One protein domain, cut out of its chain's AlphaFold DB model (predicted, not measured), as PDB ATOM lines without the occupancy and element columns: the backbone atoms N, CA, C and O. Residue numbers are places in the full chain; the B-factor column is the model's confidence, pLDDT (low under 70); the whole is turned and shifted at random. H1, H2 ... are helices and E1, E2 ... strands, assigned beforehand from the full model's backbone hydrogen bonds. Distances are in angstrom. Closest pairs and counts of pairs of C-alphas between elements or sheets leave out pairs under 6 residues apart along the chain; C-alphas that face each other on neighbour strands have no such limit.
ATOM      1  N   THR A   2      61.356  -1.409  20.122       84.94
ATOM      2  CA  THR A   2      59.983  -1.851  19.777       84.94
ATOM      3  C   THR A   2      59.006  -0.712  19.452       84.94
ATOM      4  O   THR A   2      58.295  -0.784  18.457       84.94
ATOM      5  N   VAL A   3      59.017   0.373  20.234       89.00
ATOM      6  CA  VAL A   3      58.144   1.545  20.014       89.00
ATOM      7  C   VAL A   3      58.461   2.258  18.693       89.00
ATOM      8  O   VAL A   3      57.553   2.627  17.958       89.00
ATOM      9  N   LEU A   4      59.747   2.389  18.346       88.19
ATOM     10  CA  LEU A   4      60.188   2.997  17.085       88.19
ATOM     11  C   LEU A   4      59.720   2.173  15.873       88.19
ATOM     12  O   LEU A   4      59.227   2.728  14.895       88.19
ATOM     13  N   ILE A   5      59.832   0.845  15.962       89.25
ATOM     14  CA  ILE A   5      59.387  -0.083  14.914       89.25
ATOM     15  C   ILE A   5      57.866   0.006  14.727       89.25
ATOM     16  O   ILE A   5      57.391   0.033  13.594       89.25
ATOM     17  N   LEU A   6      57.101   0.120  15.817       91.06
ATOM     18  CA  LEU A   6      55.646   0.271  15.763       91.06
ATOM     19  C   LEU A   6      55.222   1.589  15.088       91.06
ATOM     20  O   LEU A   6      54.301   1.600  14.270       91.06
ATOM     21  N   VAL A   7      55.918   2.690  15.386       93.06
ATOM     22  CA  VAL A   7      55.674   4.000  14.756       93.06
ATOM     23  C   VAL A   7      55.998   3.968  13.257       93.06
ATOM     24  O   VAL A   7      55.233   4.488  12.450       93.06
ATOM     25  N   LEU A   8      57.088   3.310  12.856       91.81
ATOM     26  CA  LEU A   8      57.441   3.173  11.439       91.81
ATOM     27  C   LEU A   8      56.434   2.307  10.671       91.81
ATOM     28  O   LEU A   8      56.035   2.672   9.567       91.81
ATOM     29  N   LEU A   9      55.978   1.198  11.261       91.81
ATOM     30  CA  LEU A   9      54.962   0.334  10.652       91.81
ATOM     31  C   LEU A   9      53.622   1.058  10.486       91.81
ATOM     32  O   LEU A   9      52.993   0.958   9.435       91.81
ATOM     33  N   THR A  10      53.198   1.822  11.491       91.25
ATOM     34  CA  THR A  10      51.953   2.602  11.413       91.25
ATOM     35  C   THR A  10      52.043   3.716  10.373       91.25
ATOM     36  O   THR A  10      51.136   3.844   9.552       91.25
ATOM     37  N   ALA A  11      53.153   4.459  10.321       91.12
ATOM     38  CA  ALA A  11      53.386   5.463   9.282       91.12
ATOM     39  C   ALA A  11      53.389   4.851   7.868       91.12
ATOM     40  O   ALA A  11      52.819   5.428   6.942       91.12
ATOM     41  N   PHE A  12      53.972   3.661   7.706       90.69
ATOM     42  CA  PHE A  12      54.007   2.939   6.434       90.69
ATOM     43  C   PHE A  12      52.611   2.503   5.969       90.69
ATOM     44  O   PHE A  12      52.267   2.689   4.801       90.69
ATOM     45  N   ILE A  13      51.780   1.984   6.878       90.75
ATOM     46  CA  ILE A  13      50.392   1.598   6.579       90.75
ATOM     47  C   ILE A  13      49.565   2.827   6.181       90.75
ATOM     48  O   ILE A  13      48.869   2.791   5.168       90.75
ATOM     49  N   VAL A  14      49.677   3.932   6.928       90.62
ATOM     50  CA  VAL A  14      48.984   5.193   6.611       90.62
ATOM     51  C   VAL A  14      49.409   5.720   5.237       90.62
ATOM     52  O   VAL A  14      48.553   6.064   4.425       90.62
ATOM     53  N   TYR A  15      50.711   5.718   4.940       87.44
ATOM     54  CA  TYR A  15      51.237   6.105   3.629       87.44
ATOM     55  C   TYR A  15      50.660   5.246   2.491       87.44
ATOM     56  O   TYR A  15      50.218   5.789   1.480       87.44
ATOM     57  N   PHE A  16      50.619   3.918   2.653       80.12
ATOM     58  CA  PHE A  16      50.066   3.010   1.643       80.12
ATOM     59  C   PHE A  16      48.566   3.211   1.426       80.12
ATOM     60  O   PHE A  16      48.123   3.228   0.281       80.12
ATOM     61  N   ILE A  17      47.788   3.408   2.494       75.12
ATOM     62  CA  ILE A  17      46.346   3.670   2.394       75.12
ATOM     63  C   ILE A  17      46.092   4.976   1.632       75.12
ATOM     64  O   ILE A  17      45.297   4.985   0.695       75.12
ATOM     65  N   ILE A  18      46.807   6.055   1.972       68.94
ATOM     66  CA  ILE A  18      46.702   7.342   1.264       68.94
ATOM     67  C   ILE A  18      47.076   7.172  -0.214       68.94
ATOM     68  O   ILE A  18      46.350   7.632  -1.093       68.94
ATOM     69  N   LYS A  19      48.168   6.451  -0.501       64.94
ATOM     70  CA  LYS A  19      48.622   6.176  -1.870       64.94
ATOM     71  C   LYS A  19      47.577   5.404  -2.686       64.94
ATOM     72  O   LYS A  19      47.355   5.743  -3.844       64.94
ATOM     73  N   ILE A  20      46.911   4.413  -2.090       57.16
ATOM     74  CA  ILE A  20      45.855   3.625  -2.747       57.16
ATOM     75  C   ILE A  20      44.602   4.474  -3.001       57.16
ATOM     76  O   ILE A  20      44.049   4.422  -4.093       57.16
ATOM     77  N   ILE A  21      44.169   5.290  -2.035       51.62
ATOM     78  CA  ILE A  21      42.984   6.154  -2.196       51.62
ATOM     79  C   ILE A  21      43.224   7.211  -3.285       51.62
ATOM     80  O   ILE A  21      42.363   7.436  -4.138       51.62
ATOM     81  N   SER A  22      44.438   7.770  -3.332       50.28
ATOM     82  CA  SER A  22      44.848   8.742  -4.351       50.28
ATOM     83  C   SER A  22      44.931   8.173  -5.778       50.28
ATOM     84  O   SER A  22      45.080   8.938  -6.730       50.28
ATOM     85  N   ALA A  23      44.807   6.850  -5.944       54.31
ATOM     86  CA  ALA A  23      44.848   6.178  -7.243       54.31
ATOM     87  C   ALA A  23      43.513   6.223  -8.013       54.31
ATOM     88  O   ALA A  23      43.435   5.726  -9.134       54.31
ATOM     89  N   THR A  24      42.457   6.835  -7.463       53.88
ATOM     90  CA  THR A  24      41.169   6.952  -8.167       53.88
ATOM     91  C   THR A  24      41.152   8.212  -9.035       53.88
ATOM     92  O   THR A  24      40.925   9.318  -8.541       53.88
ATOM     93  N   ILE A  25      41.421   8.068 -10.337       70.44
ATOM     94  CA  ILE A  25      41.627   9.226 -11.226       70.44
ATOM     95  C   ILE A  25      40.313   9.731 -11.855       70.44
ATOM     96  O   ILE A  25      40.156  10.945 -12.000       70.44
ATOM     97  N   ILE A  26      39.319   8.869 -12.117       80.75
ATOM     98  CA  ILE A  26      37.965   9.266 -12.555       80.75
ATOM     99  C   ILE A  26      36.908   8.319 -11.958       80.75
ATOM    100  O   ILE A  26      37.098   7.106 -11.927       80.75
ATOM    101  N   SER A  27      35.773   8.859 -11.518       86.19
ATOM    102  CA  SER A  27      34.567   8.126 -11.127       86.19
ATOM    103  C   SER A  27      33.381   8.619 -11.959       86.19
ATOM    104  O   SER A  27      33.237   9.819 -12.179       86.19
ATOM    105  N   ILE A  28      32.542   7.705 -12.443       89.75
ATOM    106  CA  ILE A  28      31.345   8.021 -13.232       89.75
ATOM    107  C   ILE A  28      30.150   7.396 -12.519       89.75
ATOM    108  O   ILE A  28      30.123   6.184 -12.299       89.75
ATOM    109  N   ASP A  29      29.171   8.217 -12.150       89.50
ATOM    110  CA  ASP A  29      27.985   7.783 -11.416       89.50
ATOM    111  C   ASP A  29      26.701   8.450 -11.944       89.50
ATOM    112  O   ASP A  29      26.684   9.113 -12.981       89.50
ATOM    113  N   GLY A  30      25.579   8.253 -11.245       87.38
ATOM    114  CA  GLY A  30      24.293   8.846 -11.629       87.38
ATOM    115  C   GLY A  30      24.222  10.372 -11.491       87.38
ATOM    116  O   GLY A  30      23.299  10.973 -12.028       87.38
ATOM    117  N   LYS A  31      25.167  11.009 -10.790       90.06
ATOM    118  CA  LYS A  31      25.227  12.466 -10.597       90.06
ATOM    119  C   LYS A  31      26.118  13.131 -11.639       90.06
ATOM    120  O   LYS A  31      25.836  14.262 -12.040       90.06
ATOM    121  N   GLY A  32      27.182  12.458 -12.068       91.62
ATOM    122  CA  GLY A  32      28.092  13.014 -13.055       91.62
ATOM    123  C   GLY A  32      29.414  12.274 -13.186       91.62
ATOM    124  O   GLY A  32      29.520  11.074 -12.932       91.62
ATOM    125  N   ILE A  33      30.431  13.034 -13.581       91.69
ATOM    126  CA  ILE A  33      31.813  12.583 -13.719       91.69
ATOM    127  C   ILE A  33      32.636  13.304 -12.657       91.69
ATOM    128  O   ILE A  33      32.685  14.531 -12.617       91.69
ATOM    129  N   GLN A  34      33.287  12.557 -11.781       89.88
ATOM    130  CA  GLN A  34      34.219  13.085 -10.797       89.88
ATOM    131  C   GLN A  34      35.644  12.763 -11.224       89.88
ATOM    132  O   GLN A  34      35.949  11.628 -11.566       89.88
ATOM    133  N   VAL A  35      36.514  13.764 -11.202       84.81
ATOM    134  CA  VAL A  35      37.912  13.651 -11.616       84.81
ATOM    135  C   VAL A  35      38.773  14.073 -10.443       84.81
ATOM    136  O   VAL A  35      38.660  15.207  -9.962       84.81
ATOM    137  N   ARG A  36      39.634  13.159  -9.981       75.62
ATOM    138  CA  ARG A  36      40.406  13.316  -8.738       75.62
ATOM    139  C   ARG A  36      39.486  13.606  -7.525       75.62
ATOM    140  O   ARG A  36      38.259  13.529  -7.595       75.62
ATOM    141  N   GLU A  37      40.075  13.929  -6.378       64.00
ATOM    142  CA  GLU A  37      39.368  14.056  -5.099       64.00
ATOM    143  C   GLU A  37      38.346  15.210  -5.019       64.00
ATOM    144  O   GLU A  37      37.451  15.132  -4.183       64.00
ATOM    145  N   CYS A  38      38.389  16.237  -5.885       62.28
ATOM    146  CA  CYS A  38      37.599  17.461  -5.649       62.28
ATOM    147  C   CYS A  38      36.740  17.989  -6.804       62.28
ATOM    148  O   CYS A  38      35.844  18.789  -6.537       62.28
ATOM    149  N   ILE A  39      36.961  17.592  -8.063       81.62
ATOM    150  CA  ILE A  39      36.206  18.191  -9.175       81.62
ATOM    151  C   ILE A  39      35.117  17.229  -9.630       81.62
ATOM    152  O   ILE A  39      35.392  16.202 -10.247       81.62
ATOM    153  N   ARG A  40      33.865  17.569  -9.314       89.44
ATOM    154  CA  ARG A  40      32.680  16.863  -9.805       89.44
ATOM    155  C   ARG A  40      31.979  17.699 -10.869       89.44
ATOM    156  O   ARG A  40      31.474  18.778 -10.581       89.44
ATOM    157  N   TYR A  41      31.909  17.146 -12.068       92.12
ATOM    158  CA  TYR A  41      31.171  17.672 -13.205       92.12
ATOM    159  C   TYR A  41      29.786  17.025 -13.227       92.12
ATOM    160  O   TYR A  41      29.680  15.801 -13.280       92.12
ATOM    161  N   LEU A  42      28.721  17.821 -13.135       93.06
ATOM    162  CA  LEU A  42      27.342  17.321 -13.082       93.06
ATOM    163  C   LEU A  42      26.804  17.031 -14.482       93.06
ATOM    164  O   LEU A  42      27.069  17.790 -15.410       93.06
ATOM    165  N   TRP A  43      25.975  15.994 -14.629       94.00
ATOM    166  CA  TRP A  43      25.401  15.641 -15.935       94.00
ATOM    167  C   TRP A  43      24.630  16.788 -16.604       94.00
ATOM    168  O   TRP A  43      24.734  16.932 -17.819       94.00
ATOM    169  N   ASN A  44      23.924  17.629 -15.842       92.44
ATOM    170  CA  ASN A  44      23.232  18.814 -16.378       92.44
ATOM    171  C   ASN A  44      24.153  19.780 -17.125       92.44
ATOM    172  O   ASN A  44      23.745  20.389 -18.110       92.44
ATOM    173  N   ASP A  45      25.390  19.904 -16.657       92.88
ATOM    174  CA  ASP A  45      26.355  20.858 -17.186       92.88
ATOM    175  C   ASP A  45      27.314  20.210 -18.201       92.88
ATOM    176  O   ASP A  45      28.046  20.929 -18.884       92.88
ATOM    177  N   ILE A  46      27.313  18.873 -18.303       93.69
ATOM    178  CA  ILE A  46      28.144  18.095 -19.230       93.69
ATOM    179  C   ILE A  46      27.496  18.019 -20.615       93.69
ATOM    180  O   ILE A  46      26.318  17.665 -20.765       93.69
ATOM    181  N   GLN A  47      28.299  18.296 -21.642       92.38
ATOM    182  CA  GLN A  47      27.902  18.210 -23.045       92.38
ATOM    183  C   GLN A  47      28.994  17.577 -23.915       92.38
ATOM    184  O   GLN A  47      30.187  17.800 -23.701       92.38
ATOM    185  N   LEU A  48      28.567  16.871 -24.970       91.62
ATOM    186  CA  LEU A  48      29.428  16.306 -26.017       91.62
ATOM    187  C   LEU A  48      30.531  15.382 -25.476       91.62
ATOM    188  O   LEU A  48      31.665  15.415 -25.960       91.62
ATOM    189  N   GLU A  49      30.193  14.555 -24.487       91.44
ATOM    190  CA  GLU A  49      31.091  13.549 -23.943       91.44
ATOM    191  C   GLU A  49      31.486  12.510 -25.003       91.44
ATOM    192  O   GLU A  49      30.643  11.877 -25.644       91.44
ATOM    193  N   LYS A  50      32.791  12.340 -25.222       92.31
ATOM    194  CA  LYS A  50      33.342  11.376 -26.180       92.31
ATOM    195  C   LYS A  50      34.772  10.997 -25.825       92.31
ATOM    196  O   LYS A  50      35.454  11.706 -25.094       92.31
ATOM    197  N   ILE A  51      35.233   9.900 -26.406       90.12
ATOM    198  CA  ILE A  51      36.639   9.505 -26.361       90.12
ATOM    199  C   ILE A  51      37.302   9.992 -27.646       90.12
ATOM    200  O   ILE A  51      36.743   9.839 -28.734       90.12
ATOM    201  N   THR A  52      38.458  10.634 -27.518       86.44
ATOM    202  CA  THR A  52      39.230  11.163 -28.644       86.44
ATOM    203  C   THR A  52      40.667  10.693 -28.577       86.44
ATOM    204  O   THR A  52      41.294  10.812 -27.529       86.44
ATOM    205  N   VAL A  53      41.193  10.265 -29.719       83.38
ATOM    206  CA  VAL A  53      42.613   9.961 -29.898       83.38
ATOM    207  C   VAL A  53      43.346  11.237 -30.300       83.38
ATOM    208  O   VAL A  53      42.867  11.990 -31.155       83.38
ATOM    209  N   LYS A  54      44.507  11.495 -29.699       81.12
ATOM    210  CA  LYS A  54      45.409  12.575 -30.101       81.12
ATOM    211  C   LYS A  54      46.807  12.042 -30.354       81.12
ATOM    212  O   LYS A  54      47.398  11.383 -29.505       81.12
ATOM    213  N   HIS A  55      47.370  12.430 -31.492       72.62
ATOM    214  CA  HIS A  55      48.780  12.216 -31.792       72.62
ATOM    215  C   HIS A  55      49.612  13.311 -31.129       72.62
ATOM    216  O   HIS A  55      49.405  14.501 -31.392       72.62
ATOM    217  N   LEU A  56      50.584  12.929 -30.302       67.00
ATOM    218  CA  LEU A  56      51.584  13.873 -29.812       67.00
ATOM    219  C   LEU A  56      52.466  14.318 -30.986       67.00
ATOM    220  O   LEU A  56      53.208  13.530 -31.575       67.00
ATOM    221  N   VAL A  57      52.361  15.592 -31.371       57.75
ATOM    222  CA  VAL A  57      53.176  16.165 -32.446       57.75
ATOM    223  C   VAL A  57      54.529  16.581 -31.873       57.75
ATOM    224  O   VAL A  57      54.664  17.658 -31.305       57.75
ATOM    225  N   SER A  58      55.540  15.732 -32.056       57.03
ATOM    226  CA  SER A  58      56.943  16.148 -31.994       57.03
ATOM    227  C   SER A  58      57.323  16.824 -33.316       57.03
ATOM    228  O   SER A  58      56.994  16.326 -34.399       57.03
ATOM    229  N   TRP A  59      57.993  17.974 -33.233       57.59
ATOM    230  CA  TRP A  59      58.499  18.715 -34.394       57.59
ATOM    231  C   TRP A  59      59.743  18.054 -35.021       57.59
ATOM    232  O   TRP A  59      60.111  18.395 -36.142       57.59
ATOM    233  N   GLU A  60      60.364  17.085 -34.339       60.12
ATOM    234  CA  GLU A  60      61.729  16.625 -34.643       60.12
ATOM    235  C   GLU A  60      61.828  15.282 -35.377       60.12
ATOM    236  O   GLU A  60      62.881  14.988 -35.934       60.12
ATOM    237  N   SER A  61      60.761  14.479 -35.467       56.44
ATOM    238  CA  SER A  61      60.838  13.175 -36.144       56.44
ATOM    239  C   SER A  61      59.662  12.931 -37.088       56.44
ATOM    240  O   SER A  61      58.489  12.890 -36.699       56.44
ATOM    241  N   LYS A  62      59.998  12.791 -38.375       56.50
ATOM    242  CA  LYS A  62      59.094  12.430 -39.479       56.50
ATOM    243  C   LYS A  62      58.928  10.910 -39.631       56.50
ATOM    244  O   LYS A  62      58.116  10.483 -40.446       56.50
ATOM    245  N   HIS A  63      59.703  10.119 -38.882       59.72
ATOM    246  CA  HIS A  63      59.816   8.668 -39.060       59.72
ATOM    247  C   HIS A  63      59.516   7.845 -37.804       59.72
ATOM    248  O   HIS A  63      59.420   6.626 -37.917       59.72
ATOM    249  N   ASP A  64      59.298   8.475 -36.648       55.31
ATOM    250  CA  ASP A  64      58.917   7.745 -35.442       55.31
ATOM    251  C   ASP A  64      57.406   7.582 -35.327       55.31
ATOM    252  O   ASP A  64      56.631   8.538 -35.439       55.31
ATOM    253  N   TYR A  65      57.010   6.335 -35.077       55.12
ATOM    254  CA  TYR A  65      55.676   5.950 -34.647       55.12
ATOM    255  C   TYR A  65      55.285   6.833 -33.456       55.12
ATOM    256  O   TYR A  65      55.910   6.783 -32.396       55.12
ATOM    257  N   ARG A  66      54.301   7.714 -33.651       61.72
ATOM    258  CA  ARG A  66      53.875   8.650 -32.609       61.72
ATOM    259  C   ARG A  66      52.963   7.901 -31.646       61.72
ATOM    260  O   ARG A  66      52.014   7.286 -32.129       61.72
ATOM    261  N   PRO A  67      53.209   7.949 -30.327       66.75
ATOM    262  CA  PRO A  67      52.274   7.374 -29.376       66.75
ATOM    263  C   PRO A  67      50.923   8.082 -29.524       66.75
ATOM    264  O   PRO A  67      50.827   9.312 -29.433       66.75
ATOM    265  N   GLU A  68      49.900   7.292 -29.840       76.38
ATOM    266  CA  GLU A  68      48.503   7.705 -29.799       76.38
ATOM    267  C   GLU A  68      48.078   7.732 -28.339       76.38
ATOM    268  O   GLU A  68      48.282   6.752 -27.628       76.38
ATOM    269  N   MET A  69      47.548   8.870 -27.898       79.94
ATOM    270  CA  MET A  69      47.036   9.022 -26.542       79.94
ATOM    271  C   MET A  69      45.529   9.215 -26.568       79.94
ATOM    272  O   MET A  69      45.008  10.064 -27.306       79.94
ATOM    273  N   ASN A  70      44.835   8.461 -25.732       85.44
ATOM    274  CA  ASN A  70      43.397   8.498 -25.572       85.44
ATOM    275  C   ASN A  70      42.992   9.502 -24.495       85.44
ATOM    276  O   ASN A  70      43.557   9.576 -23.403       85.44
ATOM    277  N   TYR A  71      41.955  10.278 -24.811       87.06
ATOM    278  CA  TYR A  71      41.395  11.282 -23.920       87.06
ATOM    279  C   TYR A  71      39.886  11.121 -23.784       87.06
ATOM    280  O   TYR A  71      39.173  11.020 -24.784       87.06
ATOM    281  N   LEU A  72      39.390  11.211 -22.551       90.94
ATOM    282  CA  LEU A  72      38.001  11.559 -22.285       90.94
ATOM    283  C   LEU A  72      37.829  13.065 -22.488       90.94
ATOM    284  O   LEU A  72      38.478  13.878 -21.829       90.94
ATOM    285  N   TYR A  73      36.935  13.421 -23.398       91.75
ATOM    286  CA  TYR A  73      36.624  14.783 -23.798       91.75
ATOM    287  C   TYR A  73      35.177  15.107 -23.437       91.75
ATOM    288  O   TYR A  73      34.283  14.330 -23.770       91.75
ATOM    289  N   PHE A  74      34.928  16.269 -22.835       93.50
ATOM    290  CA  PHE A  74      33.584  16.838 -22.693       93.50
ATOM    291  C   PHE A  74      33.645  18.352 -22.463       93.50
ATOM    292  O   PHE A  74      34.692  18.908 -22.135       93.50
ATOM    293  N   PHE A  75      32.511  19.027 -22.624       93.00
ATOM    294  CA  PHE A  75      32.334  20.407 -22.181       93.00
ATOM    295  C   PHE A  75      31.615  20.448 -20.840       93.00
ATOM    296  O   PHE A  75      30.668  19.696 -20.629       93.00
ATOM    297  N   HIS A  76      32.031  21.361 -19.970       91.44
ATOM    298  CA  HIS A  76      31.346  21.699 -18.732       91.44
ATOM    299  C   HIS A  76      31.195  23.216 -18.640       91.44
ATOM    300  O   HIS A  76      32.189  23.934 -18.589       91.44
ATOM    301  N   LYS A  77      29.955  23.722 -18.646       90.06
ATOM    302  CA  LYS A  77      29.664  25.176 -18.612       90.06
ATOM    303  C   LYS A  77      30.413  25.989 -19.684       90.06
ATOM    304  O   LYS A  77      30.834  27.115 -19.444       90.06
ATOM    305  N   GLY A  78      30.585  25.409 -20.873       88.62
ATOM    306  CA  GLY A  78      31.320  26.024 -21.985       88.62
ATOM    307  C   GLY A  78      32.843  25.871 -21.910       88.62
ATOM    308  O   GLY A  78      33.523  26.126 -22.901       88.62
ATOM    309  N   GLU A  79      33.386  25.389 -20.792       90.38
ATOM    310  CA  GLU A  79      34.799  25.050 -20.671       90.38
ATOM    311  C   GLU A  79      35.059  23.650 -21.209       90.38
ATOM    312  O   GLU A  79      34.314  22.702 -20.956       90.38
ATOM    313  N   LYS A  80      36.135  23.520 -21.976       91.38
ATOM    314  CA  LYS A  80      36.559  22.250 -22.544       91.38
ATOM    315  C   LYS A  80      37.411  21.493 -21.529       91.38
ATOM    316  O   LYS A  80      38.446  21.998 -21.102       91.38
ATOM    317  N   ILE A  81      37.010  20.264 -21.222       89.44
ATOM    318  CA  ILE A  81      37.718  19.355 -20.325       89.44
ATOM    319  C   ILE A  81      38.269  18.179 -21.132       89.44
ATOM    320  O   ILE A  81      37.562  17.561 -21.930       89.44
ATOM    321  N   GLU A  82      39.547  17.882 -20.921       88.50
ATOM    322  CA  GLU A  82      40.244  16.748 -21.524       88.50
ATOM    323  C   GLU A  82      41.035  16.018 -20.449       88.50
ATOM    324  O   GLU A  82      41.804  16.632 -19.708       88.50
ATOM    325  N   ILE A  83      40.841  14.709 -20.360       86.19
ATOM    326  CA  ILE A  83      41.466  13.875 -19.339       86.19
ATOM    327  C   ILE A  83      42.126  12.704 -20.043       86.19
ATOM    328  O   ILE A  83      41.456  12.017 -20.811       86.19
ATOM    329  N   ASN A  84      43.422  12.499 -19.812       85.06
ATOM    330  CA  ASN A  84      44.133  11.336 -20.339       85.06
ATOM    331  C   ASN A  84      43.562  10.059 -19.694       85.06
ATOM    332  O   ASN A  84      43.351  10.025 -18.479       85.06
ATOM    333  N   ILE A  85      43.286   9.054 -20.524       86.12
ATOM    334  CA  ILE A  85      42.730   7.759 -20.118       86.12
ATOM    335  C   ILE A  85      43.580   6.567 -20.597       86.12
ATOM    336  O   ILE A  85      43.093   5.445 -20.564       86.12
ATOM    337  N   ASP A  86      44.822   6.777 -21.040       80.75
ATOM    338  CA  ASP A  86      45.686   5.688 -21.532       80.75
ATOM    339  C   ASP A  86      46.012   4.665 -20.443       80.75
ATOM    340  O   ASP A  86      46.067   3.466 -20.704       80.75
ATOM    341  N   ASP A  87      46.180   5.137 -19.210       79.81
ATOM    342  CA  ASP A  87      46.519   4.297 -18.059       79.81
ATOM    343  C   ASP A  87      45.280   3.628 -17.428       79.81
ATOM    344  O   ASP A  87      45.334   3.149 -16.295       79.81
ATOM    345  N   PHE A  88      44.125   3.642 -18.104       81.75
ATOM    346  CA  PHE A  88      42.916   3.019 -17.575       81.75
ATOM    347  C   PHE A  88      42.945   1.514 -17.835       81.75
ATOM    348  O   PHE A  88      43.077   1.068 -18.970       81.75
ATOM    349  N   ASP A  89      42.661   0.722 -16.798       80.38
ATOM    350  CA  ASP A  89      42.471  -0.736 -16.894       80.38
ATOM    351  C   ASP A  89      41.188  -1.139 -17.675       80.38
ATOM    352  O   ASP A  89      40.677  -2.254 -17.553       80.38
ATOM    353  N   MET A  90      40.618  -0.223 -18.465       82.12
ATOM    354  CA  MET A  90      39.382  -0.375 -19.225       82.12
ATOM    355  C   MET A  90      39.586   0.106 -20.662       82.12
ATOM    356  O   MET A  90      40.168   1.156 -20.902       82.12
ATOM    357  N   THR A  91      39.026  -0.628 -21.624       87.06
ATOM    358  CA  THR A  91      39.069  -0.234 -23.042       87.06
ATOM    359  C   THR A  91      38.201   0.993 -23.337       87.06
ATOM    360  O   THR A  91      37.148   1.187 -22.720       87.06
ATOM    361  N   ASP A  92      38.552   1.747 -24.380       86.88
ATOM    362  CA  ASP A  92      37.754   2.884 -24.863       86.88
ATOM    363  C   ASP A  92      36.296   2.502 -25.139       86.88
ATOM    364  O   ASP A  92      35.357   3.239 -24.826       86.88
ATOM    365  N   TYR A  93      36.079   1.314 -25.707       89.31
ATOM    366  CA  TYR A  93      34.736   0.817 -25.975       89.31
ATOM    367  C   TYR A  93      33.930   0.670 -24.682       89.31
ATOM    368  O   TYR A  93      32.810   1.177 -24.595       89.31
ATOM    369  N   GLN A  94      34.499   0.007 -23.673       90.31
ATOM    370  CA  GLN A  94      33.847  -0.182 -22.379       90.31
ATOM    371  C   GLN A  94      33.550   1.164 -21.712       90.31
ATOM    372  O   GLN A  94      32.418   1.381 -21.275       90.31
ATOM    373  N   LEU A  95      34.503   2.100 -21.715       90.50
ATOM    374  CA  LEU A  95      34.307   3.432 -21.145       90.50
ATOM    375  C   LEU A  95      33.203   4.210 -21.880       90.50
ATOM    376  O   LEU A  95      32.350   4.838 -21.250       90.50
ATOM    377  N   SER A  96      33.147   4.108 -23.211       91.12
ATOM    378  CA  SER A  96      32.070   4.701 -24.012       91.12
ATOM    379  C   SER A  96      30.696   4.131 -23.645       91.12
ATOM    380  O   SER A  96      29.724   4.882 -23.552       91.12
ATOM    381  N   GLN A  97      30.597   2.818 -23.402       92.69
ATOM    382  CA  GLN A  97      29.345   2.205 -22.949       92.69
ATOM    383  C   GLN A  97      28.952   2.694 -21.554       92.69
ATOM    384  O   GLN A  97      27.788   3.024 -21.337       92.69
ATOM    385  N   VAL A  98      29.910   2.801 -20.628       91.62
ATOM    386  CA  VAL A  98      29.673   3.335 -19.278       91.62
ATOM    387  C   VAL A  98      29.087   4.747 -19.354       91.62
ATOM    388  O   VAL A  98      28.030   4.998 -18.773       91.62
ATOM    389  N   LEU A  99      29.702   5.644 -20.135       93.06
ATOM    390  CA  LEU A  99      29.205   7.011 -20.336       93.06
ATOM    391  C   LEU A  99      27.773   7.022 -20.885       93.06
ATOM    392  O   LEU A  99      26.907   7.695 -20.328       93.06
ATOM    393  N   LYS A 100      27.489   6.221 -21.920       93.12
ATOM    394  CA  LYS A 100      26.142   6.115 -22.511       93.12
ATOM    395  C   LYS A 100      25.103   5.616 -21.514       93.12
ATOM    396  O   LYS A 100      23.995   6.150 -21.475       93.12
ATOM    397  N   ILE A 101      25.439   4.604 -20.715       93.81
ATOM    398  CA  ILE A 101      24.533   4.037 -19.712       93.81
ATOM    399  C   ILE A 101      24.183   5.095 -18.668       93.81
ATOM    400  O   ILE A 101      23.001   5.306 -18.398       93.81
ATOM    401  N   PHE A 102      25.177   5.771 -18.091       93.50
ATOM    402  CA  PHE A 102      24.922   6.773 -17.056       93.50
ATOM    403  C   PHE A 102      24.227   8.018 -17.605       93.50
ATOM    404  O   PHE A 102      23.283   8.493 -16.976       93.50
ATOM    405  N   ARG A 103      24.580   8.472 -18.814       92.88
ATOM    406  CA  ARG A 103      23.868   9.556 -19.502       92.88
ATOM    407  C   ARG A 103      22.409   9.203 -19.768       92.88
ATOM    408  O   ARG A 103      21.518  10.003 -19.504       92.88
ATOM    409  N   SER A 104      22.151   7.994 -20.258       93.12
ATOM    410  CA  SER A 104      20.789   7.520 -20.498       93.12
ATOM    411  C   SER A 104      19.999   7.437 -19.194       93.12
ATOM    412  O   SER A 104      18.887   7.952 -19.124       93.12
ATOM    413  N   ARG A 105      20.581   6.863 -18.132       92.25
ATOM    414  CA  ARG A 105      19.949   6.816 -16.805       92.25
ATOM    415  C   ARG A 105      19.620   8.209 -16.290       92.25
ATOM    416  O   ARG A 105      18.522   8.399 -15.792       92.25
ATOM    417  N   TYR A 106      20.534   9.162 -16.450       92.19
ATOM    418  CA  TYR A 106      20.309  10.552 -16.081       92.19
ATOM    419  C   TYR A 106      19.103  11.144 -16.821       92.19
ATOM    420  O   TYR A 106      18.138  11.561 -16.188       92.19
ATOM    421  N   ASN A 107      19.092  11.052 -18.154       90.12
ATOM    422  CA  ASN A 107      18.015  11.587 -18.991       90.12
ATOM    423  C   ASN A 107      16.643  10.940 -18.719       90.12
ATOM    424  O   ASN A 107      15.616  11.579 -18.929       90.12
ATOM    425  N   HIS A 108      16.609   9.683 -18.265       89.62
ATOM    426  CA  HIS A 108      15.372   8.966 -17.925       89.62
ATOM    427  C   HIS A 108      15.011   9.029 -16.433       89.62
ATOM    428  O   HIS A 108      13.956   8.534 -16.048       89.62
ATOM    429  N   SER A 109      15.865   9.609 -15.584       81.50
ATOM    430  CA  SER A 109      15.634   9.657 -14.134       81.50
ATOM    431  C   SER A 109      14.565  10.669 -13.711       81.50
ATOM    432  O   SER A 109      14.161  10.661 -12.551       81.50
TER     433      SER A 109
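Overview. This is residues 2 to 109 of the 111 residues of an uncharacterized protein of Chryseobacterium sp. SN22 (UniProt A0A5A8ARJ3). A small body of two three-stranded sheets, E4 E5 E6 and E1 E2 E3, has helix H2 packed on both, and a long helix, H1, sticks out from this body as an arm. Residues 59 to 64, the tip of the long loop of hairpin E4 and E5, also stick out. The printed part has 108 residues with two named helices and six named strands, in the order H1 E1 E2 E3 E4 E5 E6 H2; the class is mixed, helices and strands, and each sheet is antiparallel in the order just named. The whole is only just loose, close to extended, with a radius of gyration of the C-alphas of 19.1 A, and its outline is flat, spanning 57 by 51 by 25 A.

Arrangement. E4, residues 46 to 55, E5, residues 68 to 76, and E6, residues 79 to 84, form a strongly twisted meander, each strand the antiparallel neighbour of the one before. In hairpin E4 and E5, N 52 and O 71 are 2.9 A apart, within hydrogen-bond range; in hairpin E5 and E6, N 72 and O 83 are 2.8 A apart. H2, residues 92 to 108, is on this sheet, making two layers, a helix on one face of a sheet. Its height over the sheet is 9.9 A, and it lies over E4, along the strands at 3 degrees on the local plane. The closest C-alphas of E4 and H2 are those of Ile 51 and Asp 92, 6.9 A apart. E1, residues 26 to 28, E2, residues 32 to 35, and E3, residues 39 to 42, form the other meander. N 27 and O 34 are 2.8 A apart in hairpin E1 and E2, and N 33 and O 41 are 2.9 A apart in hairpin E2 and E3. H2 is on this sheet too; the closest C-alphas of E1 and H2, Ile 28 and Leu 99, are 7.5 A apart. Between the sheets, the closest C-alphas of E3 and E5, Tyr 41 and His 76, are 6.8 A apart. H1, residues 2 to 21, is on neither sheet and apart from H2. In H1 and H2 every O i to N i+4 pair is within hydrogen-bond range.

Along the chain. E4 is 24.9 A long and bends by 55 degrees at residue 51; E5 is 24.8 A and E6 16.6 A. H1 is 28.9 A long, from C-alpha 2 at (59.983, -1.851, 19.777). H2 is 24.2 A long, ending with C-alpha 108 at (15.372, 8.966, -17.925).

Size, cuts and confidence. The C-alphas farthest apart, Thr 2 and Lys 62, are 61.0 A apart. Residues 2 to 20, in H1, and 59 to 64 stand free. The printed part has no cut, and the link E4 to E5 is long. The pLDDT is under 70 at residues 18 to 24, 37 to 38 and 56 to 67.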